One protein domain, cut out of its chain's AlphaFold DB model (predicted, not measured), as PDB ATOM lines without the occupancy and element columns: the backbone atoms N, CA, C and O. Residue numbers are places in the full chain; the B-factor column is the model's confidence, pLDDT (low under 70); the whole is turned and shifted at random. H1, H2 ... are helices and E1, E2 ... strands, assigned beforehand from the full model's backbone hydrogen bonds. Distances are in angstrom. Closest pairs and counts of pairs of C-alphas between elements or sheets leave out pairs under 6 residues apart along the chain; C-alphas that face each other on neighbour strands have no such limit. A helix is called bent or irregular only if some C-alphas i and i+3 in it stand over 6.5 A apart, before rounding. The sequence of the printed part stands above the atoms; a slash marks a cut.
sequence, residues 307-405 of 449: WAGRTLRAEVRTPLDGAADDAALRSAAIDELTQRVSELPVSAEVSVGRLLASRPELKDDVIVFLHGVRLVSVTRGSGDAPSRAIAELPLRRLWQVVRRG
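What this domain is: This is residues 307 to 405 of the 449 residues of an uncharacterized protein of Planctomycetia bacterium (UniProt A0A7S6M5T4). A narrow sheet of three strands, E1, E3 and E2, has one long helix, H1, laid slantwise over one face, and three short helices, H2, H3 and H4, gather at one end of this two-layer slab. At the other end lie the loops that join E1 to H1 and E2 to E3. The printed part has 99 residues with four named helices and three named strands, along the chain E1, H1, H2, H3, E2, E3, H4, and the sheet, in the order E1, E3, E2, is antiparallel. The class is mixed, helices and strands; the whole is only just compact, close to loose, with a radius of gyration of the C-alphas of 15.1 A, and it spans 47 by 24 by 20 A, only just a rod.

Where its parts are: E1, residues 311 to 318, begins at C-alpha 311 (-25.729, -40.745, 5.110) and is 22.5 A long from first to last C-alpha. H1, residues 326 to 343, is 26.1 A long and ends at C-alpha 343 (-37.086, -43.916, -3.771). H2 is residues 352 to 358. H3, residues 360 to 370, is 15.8 A long and only just irregular: C-alphas 361 and 364 are 6.6 A apart. E2 is residues 374 to 379, and E3, residues 387 to 394, is 23.3 A long. H4, residues 396 to 403, ends at C-alpha 403 (-26.680, -55.711, -4.601).

How they stand to each other: E3 is the inner strand. It is antiparallel to E1 at 160 degrees, with N 314 and O 391 3.0 A apart, within hydrogen-bond range. E2 and E3 form a hairpin, with N 390 and O 377 2.9 A apart, also within range. H1 is on the sheet at a height of 7.4 A, over E1 and E3, at 48 degrees to E1 on the local plane; its closest C-alphas to E1 are those of Ala 333 and Val 316, 5.9 A apart. With residues 341 to 343 alone H1 touches H2, about perpendicular at 75 degrees; the closest C-alphas, of Ser 342 and Gly 353, are 4.1 A apart. With residues 334 to 338 alone H1 only just touches H3, with 3 pairs of C-alphas within 8 A; the closest are those of Ile 334 and Leu 370, 6.3 A apart. H3 touches H4, opposite ways at a shallow tilt of 3 degrees, closest at the C-alphas of Asp 365 and Val 401, 6.7 A apart. H1 and H4 are apart. Every O i to N i+4 pair is within hydrogen-bond range in H1, H2 and H4, and 5 of 7 are in H3.

The domain as a whole: The C-alphas farthest apart, of Gly 383 and Gly 405, are 47.9 A apart. The printed part has no cut, and no link is long. Mean pLDDT of the printed part is 93.1; residues 320 to 324, in the link from E1 to H1, are under 70.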
ATOM      1  N   TRP A 307     -24.954 -42.588  -3.919       96.06
ATOM      2  CA  TRP A 307     -25.673 -42.520  -2.650       96.06
ATOM      3  C   TRP A 307     -25.190 -43.544  -1.618       96.06
ATOM      4  O   TRP A 307     -25.347 -43.292  -0.428       96.06
ATOM      5  N   ALA A 308     -24.570 -44.657  -2.020       95.75
ATOM      6  CA  ALA A 308     -24.117 -45.692  -1.093       95.75
ATOM      7  C   ALA A 308     -22.987 -45.205  -0.169       95.75
ATOM      8  O   ALA A 308     -22.794 -45.755   0.911       95.75
ATOM      9  N   GLY A 309     -22.246 -44.165  -0.564       93.94
ATOM     10  CA  GLY A 309     -21.252 -43.508   0.292       93.94
ATOM     11  C   GLY A 309     -21.827 -42.422   1.207       93.94
ATOM     12  O   GLY A 309     -21.077 -41.811   1.965       93.94
ATOM     13  N   ARG A 310     -23.134 -42.134   1.125       96.81
ATOM     14  CA  ARG A 310     -23.784 -41.024   1.834       96.81
ATOM     15  C   ARG A 310     -24.531 -41.504   3.082       96.81
ATOM     16  O   ARG A 310     -24.883 -42.675   3.224       96.81
ATOM     17  N   THR A 311     -24.828 -40.556   3.966       96.94
ATOM     18  CA  THR A 311     -25.729 -40.745   5.110       96.94
ATOM     19  C   THR A 311     -27.056 -40.068   4.811       96.94
ATOM     20  O   THR A 311     -27.093 -38.871   4.516       96.94
ATOM     21  N   LEU A 312     -28.150 -40.818   4.897       97.50
ATOM     22  CA  LEU A 312     -29.491 -40.265   4.767       97.50
ATOM     23  C   LEU A 312     -29.906 -39.626   6.090       97.50
ATOM     24  O   LEU A 312     -29.704 -40.211   7.152       97.50
ATOM     25  N   ARG A 313     -30.479 -38.423   6.022       97.69
ATOM     26  CA  ARG A 313     -30.948 -37.675   7.192       97.69
ATOM     27  C   ARG A 313     -32.453 -37.477   7.131       97.69
ATOM     28  O   ARG A 313     -32.974 -37.129   6.072       97.69
ATOM     29  N   ALA A 314     -33.120 -37.638   8.266       97.50
ATOM     30  CA  ALA A 314     -34.527 -37.303   8.447       97.50
ATOM     31  C   ALA A 314     -34.700 -36.454   9.707       97.50
ATOM     32  O   ALA A 314     -34.070 -36.705  10.734       97.50
ATOM     33  N   GLU A 315     -35.551 -35.440   9.621       97.38
ATOM     34  CA  GLU A 315     -36.003 -34.675  10.776       97.38
ATOM     35  C   GLU A 315     -37.438 -35.077  11.061       97.38
ATOM     36  O   GLU A 315     -38.300 -34.937  10.196       97.38
ATOM     37  N   VAL A 316     -37.694 -35.535  12.279       96.31
ATOM     38  CA  VAL A 316     -39.035 -35.916  12.710       96.31
ATOM     39  C   VAL A 316     -39.486 -35.066  13.879       96.31
ATOM     40  O   VAL A 316     -38.686 -34.647  14.721       96.31
ATOM     41  N   ARG A 317     -40.788 -34.789  13.901       94.19
ATOM     42  CA  ARG A 317     -41.460 -34.031  14.954       94.19
ATOM     43  C   ARG A 317     -42.631 -34.850  15.454       94.19
ATOM     44  O   ARG A 317     -43.444 -35.291  14.647       94.19
ATOM     45  N   THR A 318     -42.721 -35.038  16.764       90.12
ATOM     46  CA  THR A 318     -43.859 -35.723  17.379       90.12
ATOM     47  C   THR A 318     -44.642 -34.725  18.235       90.12
ATOM     48  O   THR A 318     -44.038 -34.018  19.045       90.12
ATOM     49  N   PRO A 319     -45.975 -34.628  18.064       84.56
ATOM     50  CA  PRO A 319     -46.824 -33.713  18.831       84.56
ATOM     51  C   PRO A 319     -47.139 -34.243  20.242       84.56
ATOM     52  O   PRO A 319     -48.122 -33.834  20.843       84.56
ATOM     53  N   LEU A 320     -46.375 -35.216  20.747       69.38
ATOM     54  CA  LEU A 320     -46.671 -35.876  22.015       69.38
ATOM     55  C   LEU A 320     -46.401 -34.923  23.186       69.38
ATOM     56  O   LEU A 320     -45.242 -34.638  23.492       69.38
ATOM     57  N   ASP A 321     -47.481 -34.494  23.843       62.44
ATOM     58  CA  ASP A 321     -47.460 -33.838  25.150       62.44
ATOM     59  C   ASP A 321     -46.898 -34.812  26.195       62.44
ATOM     60  O   ASP A 321     -47.530 -35.801  26.568       62.44
ATOM     61  N   GLY A 322     -45.669 -34.556  26.644       63.41
ATOM     62  CA  GLY A 322     -44.971 -35.364  27.642       63.41
ATOM     63  C   GLY A 322     -43.515 -35.634  27.278       63.41
ATOM     64  O   GLY A 322     -43.013 -35.188  26.247       63.41
ATOM     65  N   ALA A 323     -42.808 -36.369  28.139       62.53
ATOM     66  CA  ALA A 323     -41.484 -36.887  27.815       62.53
ATOM     67  C   ALA A 323     -41.625 -37.874  26.647       62.53
ATOM     68  O   ALA A 323     -41.880 -39.055  26.869       62.53
ATOM     69  N   ALA A 324     -41.539 -37.369  25.412       64.44
ATOM     70  CA  ALA A 324     -41.590 -38.186  24.212       64.44
ATOM     71  C   ALA A 324     -40.590 -39.332  24.364       64.44
ATOM     72  O   ALA A 324     -39.397 -39.098  24.576       64.44
ATOM     73  N   ASP A 325     -41.105 -40.558  24.301       86.56
ATOM     74  CA  ASP A 325     -40.279 -41.751  24.339       86.56
ATOM     75  C   ASP A 325     -39.366 -41.725  23.108       86.56
ATOM     76  O   ASP A 325     -39.834 -41.562  21.972       86.56
ATOM     77  N   ASP A 326     -38.059 -41.872  23.325       89.25
ATOM     78  CA  ASP A 326     -37.068 -41.954  22.255       89.25
ATOM     79  C   ASP A 326     -37.459 -43.067  21.253       89.25
ATOM     80  O   ASP A 326     -37.168 -42.958  20.061       89.25
ATOM     81  N   ALA A 327     -38.201 -44.095  21.696       89.94
ATOM     82  CA  ALA A 327     -38.774 -45.127  20.832       89.94
ATOM     83  C   ALA A 327     -39.806 -44.587  19.823       89.94
ATOM     84  O   ALA A 327     -39.782 -44.988  18.658       89.94
ATOM     85  N   ALA A 328     -40.680 -43.656  20.221       91.25
ATOM     86  CA  ALA A 328     -41.691 -43.072  19.337       91.25
ATOM     87  C   ALA A 328     -41.051 -42.170  18.272       91.25
ATOM     88  O   ALA A 328     -41.376 -42.269  17.087       91.25
ATOM     89  N   LEU A 329     -40.084 -41.336  18.679       93.62
ATOM     90  CA  LEU A 329     -39.280 -40.533  17.750       93.62
ATOM     91  C   LEU A 329     -38.503 -41.426  16.779       93.62
ATOM     92  O   LEU A 329     -38.440 -41.136  15.585       93.62
ATOM     93  N   ARG A 330     -37.944 -42.538  17.269       94.00
ATOM     94  CA  ARG A 330     -37.243 -43.508  16.428       94.00
ATOM     95  C   ARG A 330     -38.171 -44.179  15.421       94.00
ATOM     96  O   ARG A 330     -37.782 -44.294  14.266       94.00
ATOM     97  N   SER A 331     -39.369 -44.594  15.832       94.69
ATOM     98  CA  SER A 331     -40.353 -45.200  14.927       94.69
ATOM     99  C   SER A 331     -40.732 -44.236  13.804       94.69
ATOM    100  O   SER A 331     -40.615 -44.591  12.637       94.69
ATOM    101  N   ALA A 332     -41.068 -42.986  14.143       95.19
ATOM    102  CA  ALA A 332     -41.386 -41.962  13.147       95.19
ATOM    103  C   ALA A 332     -40.213 -41.707  12.183       95.19
ATOM    104  O   ALA A 332     -40.409 -41.527  10.982       95.19
ATOM    105  N   ALA A 333     -38.978 -41.708  12.697       96.38
ATOM    106  CA  ALA A 333     -37.784 -41.577  11.869       96.38
ATOM    107  C   ALA A 333     -37.581 -42.769  10.928       96.38
ATOM    108  O   ALA A 333     -37.185 -42.570   9.781       96.38
ATOM    109  N   ILE A 334     -37.843 -43.991  11.397       96.50
ATOM    110  CA  ILE A 334     -37.780 -45.201  10.572       96.50
ATOM    111  C   ILE A 334     -38.801 -45.117   9.438       96.50
ATOM    112  O   ILE A 334     -38.431 -45.396   8.301       96.50
ATOM    113  N   ASP A 335     -40.033 -44.685   9.702       96.88
ATOM    114  CA  ASP A 335     -41.077 -44.570   8.674       96.88
ATOM    115  C   ASP A 335     -40.678 -43.575   7.567       96.88
ATOM    116  O   ASP A 335     -40.682 -43.917   6.381       96.88
ATOM    117  N   GLU A 336     -40.226 -42.378   7.953       97.31
ATOM    118  CA  GLU A 336     -39.748 -41.343   7.021       97.31
ATOM    119  C   GLU A 336     -38.536 -41.824   6.203       97.31
ATOM    120  O   GLU A 336     -38.470 -41.651   4.983       97.31
ATOM    121  N   LEU A 337     -37.559 -42.460   6.858       97.50
ATOM    122  CA  LEU A 337     -36.376 -42.990   6.178       97.50
ATOM    123  C   LEU A 337     -36.722 -44.171   5.271       97.50
ATOM    124  O   LEU A 337     -36.105 -44.304   4.217       97.50
ATOM    125  N   THR A 338     -37.719 -44.984   5.619       97.88
ATOM    126  CA  THR A 338     -38.198 -46.099   4.789       97.88
ATOM    127  C   THR A 338     -38.734 -45.592   3.455       97.88
ATOM    128  O   THR A 338     -38.360 -46.123   2.405       97.88
ATOM    129  N   GLN A 339     -39.552 -44.533   3.474       97.81
ATOM    130  CA  GLN A 339     -40.064 -43.920   2.249       97.81
ATOM    131  C   GLN A 339     -38.912 -43.431   1.364       97.81
ATOM    132  O   GLN A 339     -38.803 -43.842   0.208       97.81
ATOM    133  N   ARG A 340     -37.993 -42.639   1.926       98.19
ATOM    134  CA  ARG A 340     -36.841 -42.105   1.183       98.19
ATOM    135  C   ARG A 340     -35.924 -43.204   0.646       98.19
ATOM    136  O   ARG A 340     -35.445 -43.105  -0.478       98.19
ATOM    137  N   VAL A 341     -35.691 -44.264   1.424       98.00
ATOM    138  CA  VAL A 341     -34.912 -45.434   0.992       98.00
ATOM    139  C   VAL A 341     -35.566 -46.104  -0.212       98.00
ATOM    140  O   VAL A 341     -34.860 -46.466  -1.148       98.00
ATOM    141  N   SER A 342     -36.895 -46.230  -0.233       98.06
ATOM    142  CA  SER A 342     -37.618 -46.867  -1.343       98.06
ATOM    143  C   SER A 342     -37.491 -46.114  -2.677       98.06
ATOM    144  O   SER A 342     -37.569 -46.731  -3.744       98.06
ATOM    145  N   GLU A 343     -37.239 -44.807  -2.618       98.06
ATOM    146  CA  GLU A 343     -37.086 -43.916  -3.771       98.06
ATOM    147  C   GLU A 343     -35.650 -43.888  -4.326       98.06
ATOM    148  O   GLU A 343     -35.435 -43.401  -5.437       98.06
ATOM    149  N   LEU A 344     -34.660 -44.434  -3.603       98.00
ATOM    150  CA  LEU A 344     -33.262 -44.418  -4.044       98.00
ATOM    151  C   LEU A 344     -33.080 -45.193  -5.366       98.00
ATOM    152  O   LEU A 344     -33.525 -46.343  -5.463       98.00
ATOM    153  N   PRO A 345     -32.411 -44.611  -6.381       97.19
ATOM    154  CA  PRO A 345     -32.189 -45.276  -7.661       97.19
ATOM    155  C   PRO A 345     -31.072 -46.319  -7.543       97.19
ATOM    156  O   PRO A 345     -29.945 -45.998  -7.177       97.19
ATOM    157  N   VAL A 346     -31.368 -47.573  -7.873       94.94
ATOM    158  CA  VAL A 346     -30.380 -48.662  -7.976       94.94
ATOM    159  C   VAL A 346     -29.739 -48.657  -9.363       94.94
ATOM    160  O   VAL A 346     -28.532 -48.821  -9.493       94.94
ATOM    161  N   SER A 347     -30.552 -48.426 -10.394       92.75
ATOM    162  CA  SER A 347     -30.142 -48.210 -11.783       92.75
ATOM    163  C   SER A 347     -31.022 -47.125 -12.417       92.75
ATOM    164  O   SER A 347     -31.889 -46.562 -11.748       92.75
ATOM    165  N   ALA A 348     -30.833 -46.836 -13.709       92.06
ATOM    166  CA  ALA A 348     -31.620 -45.828 -14.426       92.06
ATOM    167  C   ALA A 348     -33.145 -46.075 -14.383       92.06
ATOM    168  O   ALA A 348     -33.918 -45.123 -14.447       92.06
ATOM    169  N   GLU A 349     -33.587 -47.330 -14.252       94.38
ATOM    170  CA  GLU A 349     -35.008 -47.712 -14.348       94.38
ATOM    171  C   GLU A 349     -35.564 -48.398 -13.087       94.38
ATOM    172  O   GLU A 349     -36.770 -48.675 -12.988       94.38
ATOM    173  N   VAL A 350     -34.696 -48.709 -12.120       95.75
ATOM    174  CA  VAL A 350     -35.035 -49.509 -10.940       95.75
ATOM    175  C   VAL A 350     -34.685 -48.734  -9.678       95.75
ATOM    176  O   VAL A 350     -33.521 -48.422  -9.437       95.75
ATOM    177  N   SER A 351     -35.692 -48.456  -8.849       97.56
ATOM    178  CA  SER A 351     -35.503 -47.974  -7.478       97.56
ATOM    179  C   SER A 351     -35.372 -49.136  -6.494       97.56
ATOM    180  O   SER A 351     -35.752 -50.271  -6.801       97.56
ATOM    181  N   VAL A 352     -34.891 -48.857  -5.281       97.06
ATOM    182  CA  VAL A 352     -34.833 -49.846  -4.193       97.06
ATOM    183  C   VAL A 352     -36.222 -50.429  -3.931       97.06
ATOM    184  O   VAL A 352     -36.367 -51.646  -3.885       97.06
ATOM    185  N   GLY A 353     -37.265 -49.598  -3.847       97.62
ATOM    186  CA  GLY A 353     -38.638 -50.061  -3.630       97.62
ATOM    187  C   GLY A 353     -39.130 -51.006  -4.730       97.62
ATOM    188  O   GLY A 353     -39.716 -52.050  -4.435       97.62
ATOM    189  N   ARG A 354     -38.829 -50.694  -6.000       97.50
ATOM    190  CA  ARG A 354     -39.173 -51.562  -7.139       97.50
ATOM    191  C   ARG A 354     -38.412 -52.886  -7.090       97.50
ATOM    192  O   ARG A 354     -39.006 -53.931  -7.349       97.50
ATOM    193  N   LEU A 355     -37.128 -52.857  -6.731       96.00
ATOM    194  CA  LEU A 355     -36.330 -54.071  -6.574       96.00
ATOM    195  C   LEU A 355     -36.893 -54.959  -5.458       96.00
ATOM    196  O   LEU A 355     -37.108 -56.146  -5.690       96.00
ATOM    197  N   LEU A 356     -37.200 -54.390  -4.288       96.38
ATOM    198  CA  LEU A 356     -37.764 -55.126  -3.150       96.38
ATOM    199  C   LEU A 356     -39.126 -55.751  -3.466       96.38
ATOM    200  O   LEU A 356     -39.413 -56.851  -3.001       96.38
ATOM    201  N   ALA A 357     -39.947 -55.101  -4.298       96.69
ATOM    202  CA  ALA A 357     -41.199 -55.686  -4.777       96.69
ATOM    203  C   ALA A 357     -40.969 -56.945  -5.636       96.69
ATOM    204  O   ALA A 357     -41.770 -57.876  -5.588       96.69
ATOM    205  N   SER A 358     -39.871 -56.990  -6.399       95.69
ATOM    206  CA  SER A 358     -39.487 -58.153  -7.215       95.69
ATOM    207  C   SER A 358     -38.670 -59.216  -6.464       95.69
ATOM    208  O   SER A 358     -38.561 -60.343  -6.943       95.69
ATOM    209  N   ARG A 359     -38.091 -58.861  -5.309       95.25
ATOM    210  CA  ARG A 359     -37.155 -59.672  -4.510       95.25
ATOM    211  C   ARG A 359     -37.560 -59.649  -3.028       95.25
ATOM    212  O   ARG A 359     -36.901 -58.978  -2.226       95.25
ATOM    213  N   PRO A 360     -38.664 -60.322  -2.648       94.06
ATOM    214  CA  PRO A 360     -39.180 -60.284  -1.280       94.06
ATOM    215  C   PRO A 360     -38.182 -60.807  -0.238       94.06
ATOM    216  O   PRO A 360     -38.235 -60.374   0.908       94.06
ATOM    217  N   GLU A 361     -37.239 -61.669  -0.624       91.25
ATOM    218  CA  GLU A 361     -36.172 -62.190   0.237       91.25
ATOM    219  C   GLU A 361     -35.246 -61.101   0.807       91.25
ATOM    220  O   GLU A 361     -34.668 -61.282   1.874       91.25
ATOM    221  N   LEU A 362     -35.129 -59.948   0.138       95.31
ATOM    222  CA  LEU A 362     -34.316 -58.822   0.611       95.31
ATOM    223  C   LEU A 362     -35.064 -57.914   1.590       95.31
ATOM    224  O   LEU A 362     -34.444 -57.088   2.260       95.31
ATOM    225  N   LYS A 363     -36.397 -58.026   1.658       96.31
ATOM    226  CA  LYS A 363     -37.237 -57.127   2.455       96.31
ATOM    227  C   LYS A 363     -36.900 -57.222   3.939       96.31
ATOM    228  O   LYS A 363     -36.771 -56.189   4.591       96.31
ATOM    229  N   ASP A 364     -36.704 -58.437   4.441       94.62
ATOM    230  CA  ASP A 364     -36.367 -58.675   5.845       94.62
ATOM    231  C   ASP A 364     -35.013 -58.044   6.204       94.62
ATOM    232  O   ASP A 364     -34.888 -57.383   7.233       94.62
ATOM    233  N   ASP A 365     -34.028 -58.129   5.308       96.38
ATOM    234  CA  ASP A 365     -32.718 -57.506   5.509       96.38
ATOM    235  C   ASP A 365     -32.764 -55.978   5.453       96.38
ATOM    236  O   ASP A 365     -32.039 -55.313   6.191       96.38
ATOM    237  N   VAL A 366     -33.627 -55.402   4.609       97.19
ATOM    238  CA  VAL A 366     -33.850 -53.949   4.600       97.19
ATOM    239  C   VAL A 366     -34.540 -53.492   5.886       97.19
ATOM    240  O   VAL A 366     -34.173 -52.450   6.422       97.19
ATOM    241  N   ILE A 367     -35.475 -54.274   6.434       96.31
ATOM    242  CA  ILE A 367     -36.086 -53.989   7.742       96.31
ATOM    243  C   ILE A 367     -35.026 -54.043   8.853       96.31
ATOM    244  O   ILE A 367     -34.938 -53.123   9.666       96.31
ATOM    245  N   VAL A 368     -34.168 -55.070   8.860       96.19
ATOM    246  CA  VAL A 368     -33.042 -55.174   9.807       96.19
ATOM    247  C   VAL A 368     -32.095 -53.978   9.670       96.19
ATOM    248  O   VAL A 368     -31.698 -53.397  10.681       96.19
ATOM    249  N   PHE A 369     -31.778 -53.563   8.442       96.81
ATOM    250  CA  PHE A 369     -30.964 -52.377   8.167       96.81
ATOM    251  C   PHE A 369     -31.603 -51.088   8.711       96.81
ATOM    252  O   PHE A 369     -30.920 -50.284   9.343       96.81
ATOM    253  N   LEU A 370     -32.914 -50.902   8.533       96.94
ATOM    254  CA  LEU A 370     -33.653 -49.741   9.047       96.94
ATOM    255  C   LEU A 370     -33.674 -49.689  10.584       96.94
ATOM    256  O   LEU A 370     -33.704 -48.606  11.165       96.94
ATOM    257  N   HIS A 371     -33.550 -50.819  11.284       95.06
ATOM    258  CA  HIS A 371     -33.317 -50.797  12.733       95.06
ATOM    259  C   HIS A 371     -31.949 -50.205  13.123       95.06
ATOM    260  O   HIS A 371     -31.740 -49.866  14.288       95.06
ATOM    261  N   GLY A 372     -31.028 -50.024  12.173       94.25
ATOM    262  CA  GLY A 372     -29.761 -49.308  12.341       94.25
ATOM    263  C   GLY A 372     -29.888 -47.779  12.376       94.25
ATOM    264  O   GLY A 372     -28.871 -47.100  12.496       94.25
ATOM    265  N   VAL A 373     -31.103 -47.219  12.292       96.62
ATOM    266  CA  VAL A 373     -31.332 -45.767  12.394       96.62
ATOM    267  C   VAL A 373     -30.790 -45.214  13.714       96.62
ATOM    268  O   VAL A 373     -31.102 -45.727  14.798       96.62
ATOM    269  N   ARG A 374     -30.005 -44.137  13.598       95.06
ATOM    270  CA  ARG A 374     -29.287 -43.466  14.686       95.06
ATOM    271  C   ARG A 374     -29.959 -42.134  15.002       95.06
ATOM    272  O   ARG A 374     -30.070 -41.287  14.122       95.06
ATOM    273  N   LEU A 375     -30.375 -41.917  16.248       94.12
ATOM    274  CA  LEU A 375     -30.852 -40.606  16.699       94.12
ATOM    275  C   LEU A 375     -29.649 -39.762  17.132       94.12
ATOM    276  O   LEU A 375     -29.063 -40.009  18.186       94.12
ATOM    277  N   VAL A 376     -29.265 -38.795  16.301       93.06
ATOM    278  CA  VAL A 376     -28.058 -37.977  16.509       93.06
ATOM    279  C   VAL A 376     -28.328 -36.796  17.428       93.06
ATOM    280  O   VAL A 376     -27.495 -36.454  18.261       93.06
ATOM    281  N   SER A 377     -29.510 -36.195  17.322       90.81
ATOM    282  CA  SER A 377     -29.941 -35.144  18.239       90.81
ATOM    283  C   SER A 377     -31.404 -35.328  18.591       90.81
ATOM    284  O   SER A 377     -32.228 -35.489  17.690       90.81
ATOM    285  N   VAL A 378     -31.721 -35.238  19.878       91.75
ATOM    286  CA  VAL A 378     -33.093 -35.196  20.382       91.75
ATOM    287  C   VAL A 378     -33.259 -33.897  21.155       91.75
ATOM    288  O   VAL A 378     -32.627 -33.685  22.188       91.75
ATOM    289  N   THR A 379     -34.094 -33.006  20.638       91.81
ATOM    290  CA  THR A 379     -34.527 -31.798  21.328       91.81
ATOM    291  C   THR A 379     -35.899 -32.077  21.908       91.81
ATOM    292  O   THR A 379     -36.893 -32.138  21.182       91.81
ATOM    293  N   ARG A 380     -35.946 -32.275  23.226       91.69
ATOM    294  CA  ARG A 380     -37.211 -32.419  23.942       91.69
ATOM    295  C   ARG A 380     -37.890 -31.058  23.996       91.69
ATOM    296  O   ARG A 380     -37.269 -30.075  24.401       91.69
ATOM    297  N   GLY A 381     -39.134 -31.014  23.538       85.44
ATOM    298  CA  GLY A 381     -39.964 -29.828  23.665       85.44
ATOM    299  C   GLY A 381     -40.206 -29.484  25.134       85.44
ATOM    300  O   GLY A 381     -40.217 -30.365  25.994       85.44
ATOM    301  N   SER A 382     -40.359 -28.195  25.432       87.69
ATOM    302  CA  SER A 382     -40.789 -27.714  26.745       87.69
ATOM    303  C   SER A 382     -42.174 -27.085  26.587       87.69
ATOM    304  O   SER A 382     -42.345 -26.221  25.726       87.69
ATOM    305  N   GLY A 383     -43.152 -27.536  27.378       87.12
ATOM    306  CA  GLY A 383     -44.562 -27.162  27.200       87.12
ATOM    307  C   GLY A 383     -45.146 -27.745  25.909       87.12
ATOM    308  O   GLY A 383     -44.833 -28.880  25.567       87.12
ATOM    309  N   ASP A 384     -45.913 -26.939  25.174       85.38
ATOM    310  CA  ASP A 384     -46.622 -27.332  23.938       85.38
ATOM    311  C   ASP A 384     -45.708 -27.444  22.694       85.38
ATOM    312  O   ASP A 384     -46.171 -27.629  21.565       85.38
ATOM    313  N   ALA A 385     -44.391 -27.262  22.848       88.69
ATOM    314  CA  ALA A 385     -43.459 -27.388  21.732       88.69
ATOM    315  C   ALA A 385     -43.273 -28.874  21.360       88.69
ATOM    316  O   ALA A 385     -42.972 -29.681  22.239       88.69
ATOM    317  N   PRO A 386     -43.363 -29.263  20.072       91.06
ATOM    318  CA  PRO A 386     -43.164 -30.652  19.675       91.06
ATOM    319  C   PRO A 386     -41.717 -31.086  19.910       91.06
ATOM    320  O   PRO A 386     -40.771 -30.327  19.664       91.06
ATOM    321  N   SER A 387     -41.532 -32.339  20.324       92.69
ATOM    322  CA  SER A 387     -40.196 -32.930  20.387       92.69
ATOM    323  C   SER A 387     -39.660 -33.134  18.972       92.69
ATOM    324  O   SER A 387     -40.373 -33.605  18.083       92.69
ATOM    325  N   ARG A 388     -38.396 -32.765  18.754       94.56
ATOM    326  CA  ARG A 388     -37.717 -32.846  17.454       94.56
ATOM    327  C   ARG A 388     -36.539 -33.798  17.559       94.56
ATOM    328  O   ARG A 388     -35.718 -33.661  18.462       94.56
ATOM    329  N   ALA A 389     -36.419 -34.715  16.609       95.19
ATOM    330  CA  ALA A 389     -35.239 -35.558  16.485       95.19
ATOM    331  C   ALA A 389     -34.649 -35.485  15.078       95.19
ATOM    332  O   ALA A 389     -35.376 -35.373  14.090       95.19
ATOM    333  N   ILE A 390     -33.321 -35.552  15.000       96.50
ATOM    334  CA  ILE A 390     -32.588 -35.751  13.750       96.50
ATOM    335  C   ILE A 390     -32.077 -37.183  13.758       96.50
ATOM    336  O   ILE A 390     -31.328 -37.584  14.653       96.50
ATOM    337  N   ALA A 391     -32.502 -37.936  12.753       96.88
ATOM    338  CA  ALA A 391     -32.123 -39.311  12.535       96.88
ATOM    339  C   ALA A 391     -31.168 -39.429  11.348       96.88
ATOM    340  O   ALA A 391     -31.324 -38.742  10.335       96.88
ATOM    341  N   GLU A 392     -30.194 -40.323  11.474       97.19
ATOM    342  CA  GLU A 392     -29.209 -40.632  10.449       97.19
ATOM    343  C   GLU A 392     -29.194 -42.125  10.125       97.19
ATOM    344  O   GLU A 392     -29.326 -42.974  11.010       97.19
ATOM    345  N   LEU A 393     -28.990 -42.435   8.845       97.19
ATOM    346  CA  LEU A 393     -28.892 -43.794   8.332       97.19
ATOM    347  C   LEU A 393     -27.772 -43.885   7.279       97.19
ATOM    348  O   LEU A 393     -27.953 -43.412   6.152       97.19
ATOM    349  N   PRO A 394     -26.600 -44.448   7.624       96.56
ATOM    350  CA  PRO A 394     -25.516 -44.676   6.667       96.56
ATOM    351  C   PRO A 394     -25.947 -45.662   5.575       96.56
ATOM    352  O   PRO A 394     -26.389 -46.766   5.879       96.56
ATOM    353  N   LEU A 395     -25.812 -45.297   4.298       96.88
ATOM    354  CA  LEU A 395     -26.389 -46.077   3.192       96.88
ATOM    355  C   LEU A 395     -25.464 -47.168   2.624       96.88
ATOM    356  O   LEU A 395     -25.885 -47.936   1.757       96.88
ATOM    357  N   ARG A 396     -24.223 -47.288   3.115       94.88
ATOM    358  CA  ARG A 396     -23.255 -48.274   2.598       94.88
ATOM    359  C   ARG A 396     -23.765 -49.702   2.748       94.88
ATOM    360  O   ARG A 396     -23.664 -50.491   1.808       94.88
ATOM    361  N   ARG A 397     -24.369 -50.013   3.896       94.38
ATOM    362  CA  ARG A 397     -24.929 -51.336   4.156       94.38
ATOM    363  C   ARG A 397     -26.164 -51.627   3.309       94.38
ATOM    364  O   ARG A 397     -26.296 -52.736   2.797       94.38
ATOM    365  N   LEU A 398     -27.029 -50.634   3.085       96.62
ATOM    366  CA  LEU A 398     -28.180 -50.786   2.190       96.62
ATOM    367  C   LEU A 398     -27.744 -51.263   0.806       96.62
ATOM    368  O   LEU A 398     -28.354 -52.172   0.252       96.62
ATOM    369  N   TRP A 399     -26.669 -50.688   0.264       96.00
ATOM    370  CA  TRP A 399     -26.126 -51.123  -1.019       96.00
ATOM    371  C   TRP A 399     -25.653 -52.581  -0.993       96.00
ATOM    372  O   TRP A 399     -25.981 -53.342  -1.900       96.00
ATOM    373  N   GLN A 400     -24.954 -53.010   0.062       93.50
ATOM    374  CA  GLN A 400     -24.548 -54.412   0.231       93.50
ATOM    375  C   GLN A 400     -25.751 -55.368   0.327       93.50
ATOM    376  O   GLN A 400     -25.685 -56.495  -0.163       93.50
ATOM    377  N   VAL A 401     -26.863 -54.921   0.917       95.06
ATOM    378  CA  VAL A 401     -28.115 -55.685   0.953       95.06
ATOM    379  C   VAL A 401     -28.732 -55.770  -0.443       95.06
ATOM    380  O   VAL A 401     -28.979 -56.868  -0.934       95.06
ATOM    381  N   VAL A 402     -28.928 -54.620  -1.091       95.38
ATOM    382  CA  VAL A 402     -29.584 -54.460  -2.397       95.38
ATOM    383  C   VAL A 402     -28.836 -55.183  -3.515       95.38
ATOM    384  O   VAL A 402     -29.463 -55.872  -4.320       95.38
ATOM    385  N   ARG A 403     -27.500 -55.102  -3.543       93.31
ATOM    386  CA  ARG A 403     -26.680 -55.711  -4.601       93.31
ATOM    387  C   ARG A 403     -26.843 -57.228  -4.699       93.31
ATOM    388  O   ARG A 403     -26.644 -57.775  -5.771       93.31
ATOM    389  N   ARG A 404     -27.233 -57.915  -3.615       91.69
ATOM    390  CA  ARG A 404     -27.460 -59.374  -3.629       91.69
ATOM    391  C   ARG A 404     -28.628 -59.782  -4.530       91.69
ATOM    392  O   ARG A 404     -28.668 -60.918  -4.986       91.69
ATOM    393  N   GLY A 405     -29.565 -58.867  -4.793       89.31
ATOM    394  CA  GLY A 405     -30.659 -59.076  -5.747       89.31
ATOM    395  C   GLY A 405     -30.319 -58.704  -7.188       89.31
ATOM    396  O   GLY A 405     -31.129 -58.966  -8.080       89.31
TER     397      GLY A 405